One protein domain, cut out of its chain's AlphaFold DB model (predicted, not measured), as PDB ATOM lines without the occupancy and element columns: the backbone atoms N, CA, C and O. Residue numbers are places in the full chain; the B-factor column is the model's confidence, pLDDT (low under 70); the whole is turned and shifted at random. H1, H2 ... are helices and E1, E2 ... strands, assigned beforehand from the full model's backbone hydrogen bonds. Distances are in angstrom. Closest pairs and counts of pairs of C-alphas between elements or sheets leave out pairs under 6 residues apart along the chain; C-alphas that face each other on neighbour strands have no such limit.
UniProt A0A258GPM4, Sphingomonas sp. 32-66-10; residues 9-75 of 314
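AT A GLANCE: This is residues 9 to 75 of the 314 residues of a protein of Sphingomonas sp. 32-66-10 (UniProt A0A258GPM4). A two-stranded parallel sheet, E1 beside E2, and the loop joining them make one end of a loose, open arch; the chain runs on through H1 to the long helix H2, which sticks out with residues 59 to 64 and 66 to 74. The 67 printed residues hold E1, E2, H1 and H2 in that order, class mixed, helices and strands. The whole is loose, radius of gyration of the C-alphas 15.4 A, and flat, 38 by 35 by 19 A.

HOW THE PARTS SIT: E1, residues 18 to 21, and E2, residues 36 to 39, are parallel at 17 degrees; N 38 and O 19 are 2.8 A apart, within hydrogen-bond range. The closest C-alphas of E1 and H1, residues 42 to 51, are those of Val 20 and Leu 42, 7.8 A. H2, residues 59 to 74, is apart from E1, E2 and H1. In H2 every O i to N i+4 pair is within hydrogen-bond range; in H1, 4 of 6.

IN THESE COORDINATES: E1, 10.0 A long, begins at C-alpha 18 (43.696, 43.800, 11.723). E2 measures 10.1 A and H1 14.0 A. H2, 22.5 A, ends at C-alpha 74 (70.068, 53.675, 5.881).

THE WHOLE: The farthest C-alphas, Pro 24 and Arg 74, are 38.7 A apart. The link E1 to E2 is long. The printed part has no cut; no printed residue is under 70 in pLDDT.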
ATOM      1  N   GLN A   9      51.659  50.391  24.894       89.94
ATOM      2  CA  GLN A   9      50.897  51.558  24.430       89.94
ATOM      3  C   GLN A   9      51.489  52.096  23.128       89.94
ATOM      4  O   GLN A   9      50.768  52.582  22.262       89.94
ATOM      5  N   SER A  10      52.814  51.996  22.993       90.50
ATOM      6  CA  SER A  10      53.535  52.447  21.808       90.50
ATOM      7  C   SER A  10      53.359  51.527  20.592       90.50
ATOM      8  O   SER A  10      53.665  51.941  19.474       90.50
ATOM      9  N   PHE A  11      52.848  50.301  20.769       92.06
ATOM     10  CA  PHE A  11      52.698  49.335  19.682       92.06
ATOM     11  C   PHE A  11      51.661  49.787  18.658       92.06
ATOM     12  O   PHE A  11      50.458  49.767  18.918       92.06
ATOM     13  N   ALA A  12      52.155  50.154  17.470       92.50
ATOM     14  CA  ALA A  12      51.348  50.523  16.310       92.50
ATOM     15  C   ALA A  12      50.248  51.555  16.652       92.50
ATOM     16  O   ALA A  12      49.106  51.424  16.219       92.50
ATOM     17  N   ARG A  13      50.594  52.570  17.461       92.31
ATOM     18  CA  ARG A  13      49.632  53.500  18.084       92.31
ATOM     19  C   ARG A  13      48.776  54.322  17.110       92.31
ATOM     20  O   ARG A  13      47.658  54.669  17.456       92.31
ATOM     21  N   GLU A  14      49.273  54.568  15.899       93.94
ATOM     22  CA  GLU A  14      48.559  55.290  14.829       93.94
ATOM     23  C   GLU A  14      48.048  54.351  13.716       93.94
ATOM     24  O   GLU A  14      47.764  54.789  12.602       93.94
ATOM     25  N   ALA A  15      47.986  53.039  13.966       94.69
ATOM     26  CA  ALA A  15      47.564  52.054  12.972       94.69
ATOM     27  C   ALA A  15      46.195  51.451  13.303       94.69
ATOM     28  O   ALA A  15      45.895  51.159  14.459       94.69
ATOM     29  N   PHE A  16      45.420  51.165  12.254       97.06
ATOM     30  CA  PHE A  16      44.270  50.268  12.338       97.06
ATOM     31  C   PHE A  16      44.763  48.813  12.326       97.06
ATOM     32  O   PHE A  16      45.369  48.356  11.354       97.06
ATOM     33  N   LYS A  17      44.537  48.090  13.421       95.62
ATOM     34  CA  LYS A  17      45.087  46.756  13.680       95.62
ATOM     35  C   LYS A  17      44.090  45.672  13.282       95.62
ATOM     36  O   LYS A  17      43.146  45.375  14.017       95.62
ATOM     37  N   ILE A  18      44.349  45.046  12.138       96.94
ATOM     38  CA  ILE A  18      43.696  43.800  11.723       96.94
ATOM     39  C   ILE A  18      44.538  42.640  12.246       96.94
ATOM     40  O   ILE A  18      45.719  42.547  11.914       96.94
ATOM     41  N   TRP A  19      43.946  41.766  13.056       96.06
ATOM     42  CA  TRP A  19      44.656  40.633  13.646       96.06
ATOM     43  C   TRP A  19      43.929  39.343  13.305       96.06
ATOM     44  O   TRP A  19      42.791  39.137  13.723       96.06
ATOM     45  N   VAL A  20      44.602  38.494  12.534       97.38
ATOM     46  CA  VAL A  20      44.138  37.154  12.188       97.38
ATOM     47  C   VAL A  20      44.850  36.146  13.076       97.38
ATOM     48  O   VAL A  20      46.081  36.125  13.092       97.38
ATOM     49  N   ASP A  21      44.097  35.325  13.798       97.38
ATOM     50  CA  ASP A  21      44.650  34.217  14.576       97.38
ATOM     51  C   ASP A  21      43.706  33.011  14.526       97.38
ATOM     52  O   ASP A  21      42.487  33.171  14.446       97.38
ATOM     53  N   ILE A  22      44.258  31.800  14.565       97.81
ATOM     54  CA  ILE A  22      43.453  30.575  14.606       97.81
ATOM     55  C   ILE A  22      42.910  30.324  16.019       97.81
ATOM     56  O   ILE A  22      41.857  29.702  16.176       97.81
ATOM     57  N   ASP A  23      43.605  30.825  17.048       97.06
ATOM     58  CA  ASP A  23      43.183  30.715  18.440       97.06
ATOM     59  C   ASP A  23      42.434  31.990  18.879       97.06
ATOM     60  O   ASP A  23      43.037  33.061  19.010       97.06
ATOM     61  N   PRO A  24      41.123  31.915  19.183       96.06
ATOM     62  CA  PRO A  24      40.369  33.075  19.652       96.06
ATOM     63  C   PRO A  24      40.904  33.667  20.967       96.06
ATOM     64  O   PRO A  24      40.640  34.835  21.261       96.06
ATOM     65  N   LEU A  25      41.653  32.900  21.770       95.06
ATOM     66  CA  LEU A  25      42.247  33.402  23.009       95.06
ATOM     67  C   LEU A  25      43.362  34.417  22.746       95.06
ATOM     68  O   LEU A  25      43.497  35.366  23.522       95.06
ATOM     69  N   GLU A  26      44.112  34.274  21.650       93.75
ATOM     70  CA  GLU A  26      45.156  35.224  21.251       93.75
ATOM     71  C   GLU A  26      44.569  36.619  20.993       93.75
ATOM     72  O   GLU A  26      45.100  37.619  21.480       93.75
ATOM     73  N   LEU A  27      43.393  36.675  20.358       94.50
ATOM     74  CA  LEU A  27      42.663  37.912  20.045       94.50
ATOM     75  C   LEU A  27      42.029  38.584  21.276       94.50
ATOM     76  O   LEU A  27      41.608  39.737  21.206       94.50
ATOM     77  N   SER A  28      41.957  37.873  22.406       92.75
ATOM     78  CA  SER A  28      41.371  38.351  23.669       92.75
ATOM     79  C   SER A  28      42.407  38.823  24.697       92.75
ATOM     80  O   SER A  28      42.057  39.188  25.824       92.75
ATOM     81  N   LYS A  29      43.698  38.812  24.339       91.50
ATOM     82  CA  LYS A  29      44.778  39.208  25.247       91.50
ATOM     83  C   LYS A  29      44.648  40.684  25.656       91.50
ATOM     84  O   LYS A  29      44.394  41.542  24.817       91.50
ATOM     85  N   PRO A  30      44.905  41.025  26.932       87.69
ATOM     86  CA  PRO A  30      44.520  42.329  27.481       87.69
ATOM     87  C   PRO A  30      45.436  43.506  27.105       87.69
ATOM     88  O   PRO A  30      45.083  44.643  27.387       87.69
ATOM     89  N   ASN A  31      46.626  43.265  26.539       89.12
ATOM     90  CA  ASN A  31      47.626  44.331  26.359       89.12
ATOM     91  C   ASN A  31      47.422  45.131  25.070       89.12
ATOM     92  O   ASN A  31      47.344  46.352  25.098       89.12
ATOM     93  N   VAL A  32      47.384  44.439  23.931       90.62
ATOM     94  CA  VAL A  32      47.187  45.054  22.617       90.62
ATOM     95  C   VAL A  32      45.870  44.532  22.088       90.62
ATOM     96  O   VAL A  32      45.731  43.333  21.869       90.62
ATOM     97  N   VAL A  33      44.916  45.440  21.912       90.81
ATOM     98  CA  VAL A  33      43.584  45.116  21.407       90.81
ATOM     99  C   VAL A  33      43.559  45.371  19.895       90.81
ATOM    100  O   VAL A  33      43.943  46.474  19.474       90.81
ATOM    101  N   PRO A  34      43.170  44.377  19.075       94.88
ATOM    102  CA  PRO A  34      42.944  44.581  17.649       94.88
ATOM    103  C   PRO A  34      41.680  45.408  17.410       94.88
ATOM    104  O   PRO A  34      40.679  45.236  18.104       94.88
ATOM    105  N   ASP A  35      41.708  46.260  16.389       97.19
ATOM    106  CA  ASP A  35      40.524  46.999  15.945       97.19
ATOM    107  C   ASP A  35      39.575  46.086  15.151       97.19
ATOM    108  O   ASP A  35      38.356  46.237  15.210       97.19
ATOM    109  N   MET A  36      40.137  45.097  14.445       97.62
ATOM    110  CA  MET A  36      39.390  44.059  13.733       97.62
ATOM    111  C   MET A  36      39.998  42.669  14.002       97.62
ATOM    112  O   MET A  36      40.948  42.276  13.317       97.62
ATOM    113  N   PRO A  37      39.486  41.923  15.000       97.12
ATOM    114  CA  PRO A  37      39.874  40.535  15.232       97.12
ATOM    115  C   PRO A  37      39.229  39.599  14.200       97.12
ATOM    116  O   PRO A  37      38.030  39.692  13.931       97.12
ATOM    117  N   VAL A  38      40.009  38.666  13.657       97.62
ATOM    118  CA  VAL A  38      39.559  37.650  12.697       97.62
ATOM    119  C   VAL A  38      40.022  36.280  13.182       97.62
ATOM    120  O   VAL A  38      41.220  36.021  13.260       97.62
ATOM    121  N   VAL A  39      39.074  35.396  13.500       98.12
ATOM    122  CA  VAL A  39      39.385  34.003  13.855       98.12
ATOM    123  C   VAL A  39      39.398  33.168  12.581       98.12
ATOM    124  O   VAL A  39      38.333  32.920  12.014       98.12
ATOM    125  N   ALA A  40      40.579  32.769  12.113       98.00
ATOM    126  CA  ALA A  40      40.721  31.976  10.893       98.00
ATOM    127  C   ALA A  40      42.048  31.208  10.847       98.00
ATOM    128  O   ALA A  40      43.067  31.671  11.360       98.00
ATOM    129  N   ASP A  41      42.042  30.065  10.158       97.94
ATOM    130  CA  ASP A  41      43.274  29.446   9.673       97.94
ATOM    131  C   ASP A  41      43.791  30.246   8.465       97.94
ATOM    132  O   ASP A  41      43.045  30.557   7.531       97.94
ATOM    133  N   LEU A  42      45.082  30.587   8.463       96.88
ATOM    134  CA  LEU A  42      45.715  31.272   7.335       96.88
ATOM    135  C   LEU A  42      45.726  30.412   6.066       96.88
ATOM    136  O   LEU A  42      45.727  30.973   4.969       96.88
ATOM    137  N   ALA A  43      45.710  29.081   6.196       97.38
ATOM    138  CA  ALA A  43      45.598  28.166   5.066       97.38
ATOM    139  C   ALA A  43      44.261  28.313   4.321       97.38
ATOM    140  O   ALA A  43      44.232  28.123   3.105       97.38
ATOM    141  N   ASP A  44      43.198  28.710   5.025       96.81
ATOM    142  CA  ASP A  44      41.877  28.968   4.445       96.81
ATOM    143  C   ASP A  44      41.730  30.433   4.009       96.81
ATOM    144  O   ASP A  44      41.185  30.724   2.946       96.81
ATOM    145  N   LEU A  45      42.246  31.378   4.805       97.12
ATOM    146  CA  LEU A  45      42.072  32.811   4.550       97.12
ATOM    147  C   LEU A  45      42.918  33.327   3.376       97.12
ATOM    148  O   LEU A  45      42.438  34.141   2.588       97.12
ATOM    149  N   LEU A  46      44.186  32.913   3.263       96.88
ATOM    150  CA  LEU A  46      45.086  33.458   2.240       96.88
ATOM    151  C   LEU A  46      44.606  33.181   0.803       96.88
ATOM    152  O   LEU A  46      44.651  34.117   0.005       96.88
ATOM    153  N   PRO A  47      44.120  31.973   0.441       97.50
ATOM    154  CA  PRO A  47      43.548  31.729  -0.884       97.50
ATOM    155  C   PRO A  47      42.371  32.651  -1.221       97.50
ATOM    156  O   PRO A  47      42.327  33.189  -2.325       97.50
ATOM    157  N   GLU A  48      41.463  32.883  -0.271       96.56
ATOM    158  CA  GLU A  48      40.312  33.777  -0.455       96.56
ATOM    159  C   GLU A  48      40.755  35.233  -0.663       96.56
ATOM    160  O   GLU A  48      40.267  35.915  -1.562       96.56
ATOM    161  N   LEU A  49      41.744  35.703   0.109       95.06
ATOM    162  CA  LEU A  49      42.311  37.045  -0.071       95.06
ATOM    163  C   LEU A  49      43.020  37.209  -1.421       95.06
ATOM    164  O   LEU A  49      42.963  38.286  -2.006       95.06
ATOM    165  N   LEU A  50      43.683  36.162  -1.918       95.44
ATOM    166  CA  LEU A  50      44.346  36.174  -3.227       95.44
ATOM    167  C   LEU A  50      43.354  36.119  -4.397       95.44
ATOM    168  O   LEU A  50      43.685  36.580  -5.488       95.44
ATOM    169  N   ALA A  51      42.172  35.537  -4.185       96.38
ATOM    170  CA  ALA A  51      41.102  35.485  -5.176       96.38
ATOM    171  C   ALA A  51      40.277  36.782  -5.240       96.38
ATOM    172  O   ALA A  51      39.574  37.006  -6.226       96.38
ATOM    173  N   ALA A  52      40.344  37.620  -4.203       95.94
ATOM    174  CA  ALA A  52      39.660  38.904  -4.164       95.94
ATOM    175  C   ALA A  52      40.273  39.907  -5.156       95.94
ATOM    176  O   ALA A  52      41.489  39.956  -5.351       95.94
ATOM    177  N   ASP A  53      39.425  40.754  -5.746       94.94
ATOM    178  CA  ASP A  53      39.878  41.838  -6.616       94.94
ATOM    179  C   ASP A  53      40.776  42.808  -5.829       94.94
ATOM    180  O   ASP A  53      40.369  43.392  -4.820       94.94
ATOM    181  N   TYR A  54      42.010  42.987  -6.303       92.81
ATOM    182  CA  TYR A  54      42.989  43.900  -5.723       92.81
ATOM    183  C   TYR A  54      43.599  44.776  -6.816       92.81
ATOM    184  O   TYR A  54      44.380  44.311  -7.645       92.81
ATOM    185  N   ASP A  55      43.301  46.074  -6.767       92.31
ATOM    186  CA  ASP A  55      43.791  47.076  -7.727       92.31
ATOM    187  C   ASP A  55      45.299  47.383  -7.594       92.31
ATOM    188  O   ASP A  55      45.838  48.270  -8.262       92.31
ATOM    189  N   GLY A  56      46.009  46.652  -6.731       90.12
ATOM    190  CA  GLY A  56      47.406  46.905  -6.418       90.12
ATOM    191  C   GLY A  56      47.595  48.006  -5.367       90.12
ATOM    192  O   GLY A  56      46.639  48.583  -4.844       90.12
ATOM    193  N   PRO A  57      48.856  48.313  -5.016       92.38
ATOM    194  CA  PRO A  57      49.140  49.385  -4.078       92.38
ATOM    195  C   PRO A  57      48.803  50.737  -4.719       92.38
ATOM    196  O   PRO A  57      49.358  51.087  -5.762       92.38
ATOM    197  N   GLY A  58      47.945  51.526  -4.072       95.69
ATOM    198  CA  GLY A  58      47.755  52.937  -4.424       95.69
ATOM    199  C   GLY A  58      49.019  53.774  -4.177       95.69
ATOM    200  O   GLY A  58      49.974  53.311  -3.550       95.69
ATOM    201  N   GLU A  59      49.025  55.032  -4.625       96.19
ATOM    202  CA  GLU A  59      50.209  55.909  -4.534       96.19
ATOM    203  C   GLU A  59      50.717  56.096  -3.097       96.19
ATOM    204  O   GLU A  59      51.906  55.929  -2.844       96.19
ATOM    205  N   VAL A  60      49.821  56.290  -2.124       94.81
ATOM    206  CA  VAL A  60      50.194  56.406  -0.698       94.81
ATOM    207  C   VAL A  60      50.928  55.155  -0.190       94.81
ATOM    208  O   VAL A  60      51.876  55.257   0.593       94.81
ATOM    209  N   HIS A  61      50.519  53.963  -0.639       95.38
ATOM    210  CA  HIS A  61      51.188  52.715  -0.271       95.38
ATOM    211  C   HIS A  61      52.558  52.619  -0.956       95.38
ATOM    212  O   HIS A  61      53.537  52.252  -0.310       95.38
ATOM    213  N   LYS A  62      52.678  53.011  -2.228       97.00
ATOM    214  CA  LYS A  62      53.977  53.053  -2.919       97.00
ATOM    215  C   LYS A  62      54.958  54.007  -2.235       97.00
ATOM    216  O   LYS A  62      56.087  53.600  -1.972       97.00
ATOM    217  N   GLU A  63      54.518  55.208  -1.863       97.00
ATOM    218  CA  GLU A  63      55.315  56.166  -1.086       97.00
ATOM    219  C   GLU A  63      55.733  55.582   0.267       97.00
ATOM    220  O   GLU A  63      56.887  55.702   0.677       97.00
ATOM    221  N   TRP A  64      54.820  54.896   0.967       95.69
ATOM    222  CA  TRP A  64      55.150  54.202   2.212       95.69
ATOM    223  C   TRP A  64      56.182  53.086   2.006       95.69
ATOM    224  O   TRP A  64      57.091  52.952   2.822       95.69
ATOM    225  N   LEU A  65      56.087  52.309   0.924       96.69
ATOM    226  CA  LEU A  65      57.050  51.253   0.605       96.69
ATOM    227  C   LEU A  65      58.426  51.828   0.265       96.69
ATOM    228  O   LEU A  65      59.442  51.293   0.711       96.69
ATOM    229  N   GLU A  66      58.469  52.899  -0.526       96.94
ATOM    230  CA  GLU A  66      59.709  53.592  -0.872       96.94
ATOM    231  C   GLU A  66      60.368  54.186   0.364       96.94
ATOM    232  O   GLU A  66      61.562  53.954   0.575       96.94
ATOM    233  N   TRP A  67      59.565  54.844   1.210       96.56
ATOM    234  CA  TRP A  67      59.954  55.215   2.556       96.56
ATOM    235  C   TRP A  67      60.553  53.952   3.195       96.56
ATOM    236  O   TRP A  67      61.761  53.907   3.384       96.56
ATOM    237  N   SER A  68      59.797  52.910   3.550       96.31
ATOM    238  CA  SER A  68      60.289  51.741   4.322       96.31
ATOM    239  C   SER A  68      61.613  51.145   3.812       96.31
ATOM    240  O   SER A  68      62.518  50.873   4.602       96.31
ATOM    241  N   ARG A  69      61.778  51.021   2.492       96.75
ATOM    242  CA  ARG A  69      63.013  50.515   1.863       96.75
ATOM    243  C   ARG A  69      64.217  51.438   2.032       96.75
ATOM    244  O   ARG A  69      65.347  50.954   2.053       96.75
ATOM    245  N   GLU A  70      64.018  52.749   2.105       97.25
ATOM    246  CA  GLU A  70      65.094  53.697   2.406       97.25
ATOM    247  C   GLU A  70      65.641  53.498   3.824       97.25
ATOM    248  O   GLU A  70      66.858  53.424   3.973       97.25
ATOM    249  N   ARG A  71      64.787  53.257   4.828       95.62
ATOM    250  CA  ARG A  71      65.239  52.959   6.200       95.62
ATOM    251  C   ARG A  71      66.070  51.682   6.283       95.62
ATOM    252  O   ARG A  71      67.114  51.684   6.923       95.62
ATOM    253  N   VAL A  72      65.647  50.622   5.590       93.88
ATOM    254  CA  VAL A  72      66.416  49.364   5.508       93.88
ATOM    255  C   VAL A  72      67.814  49.609   4.930       93.88
ATOM    256  O   VAL A  72      68.785  49.028   5.403       93.88
ATOM    257  N   ARG A  73      67.939  50.496   3.932       95.19
ATOM    258  CA  ARG A  73      69.238  50.876   3.353       95.19
ATOM    259  C   ARG A  73      70.062  51.775   4.277       95.19
ATOM    260  O   ARG A  73      71.281  51.646   4.296       95.19
ATOM    261  N   ARG A  74      69.417  52.694   4.998       95.19
ATOM    262  CA  ARG A  74      70.068  53.675   5.881       95.19
ATOM    263  C   ARG A  74      70.599  53.048   7.172       95.19
ATOM    264  O   ARG A  74      71.617  53.506   7.678       95.19
ATOM    265  N   PHE A  75      69.932  52.013   7.678       94.25
ATOM    266  CA  PHE A  75      70.268  51.345   8.936       94.25
ATOM    267  C   PHE A  75      70.555  49.851   8.705       94.25
ATOM    268  O   PHE A  75      69.747  49.004   9.098       94.25
TER     269      PHE A  75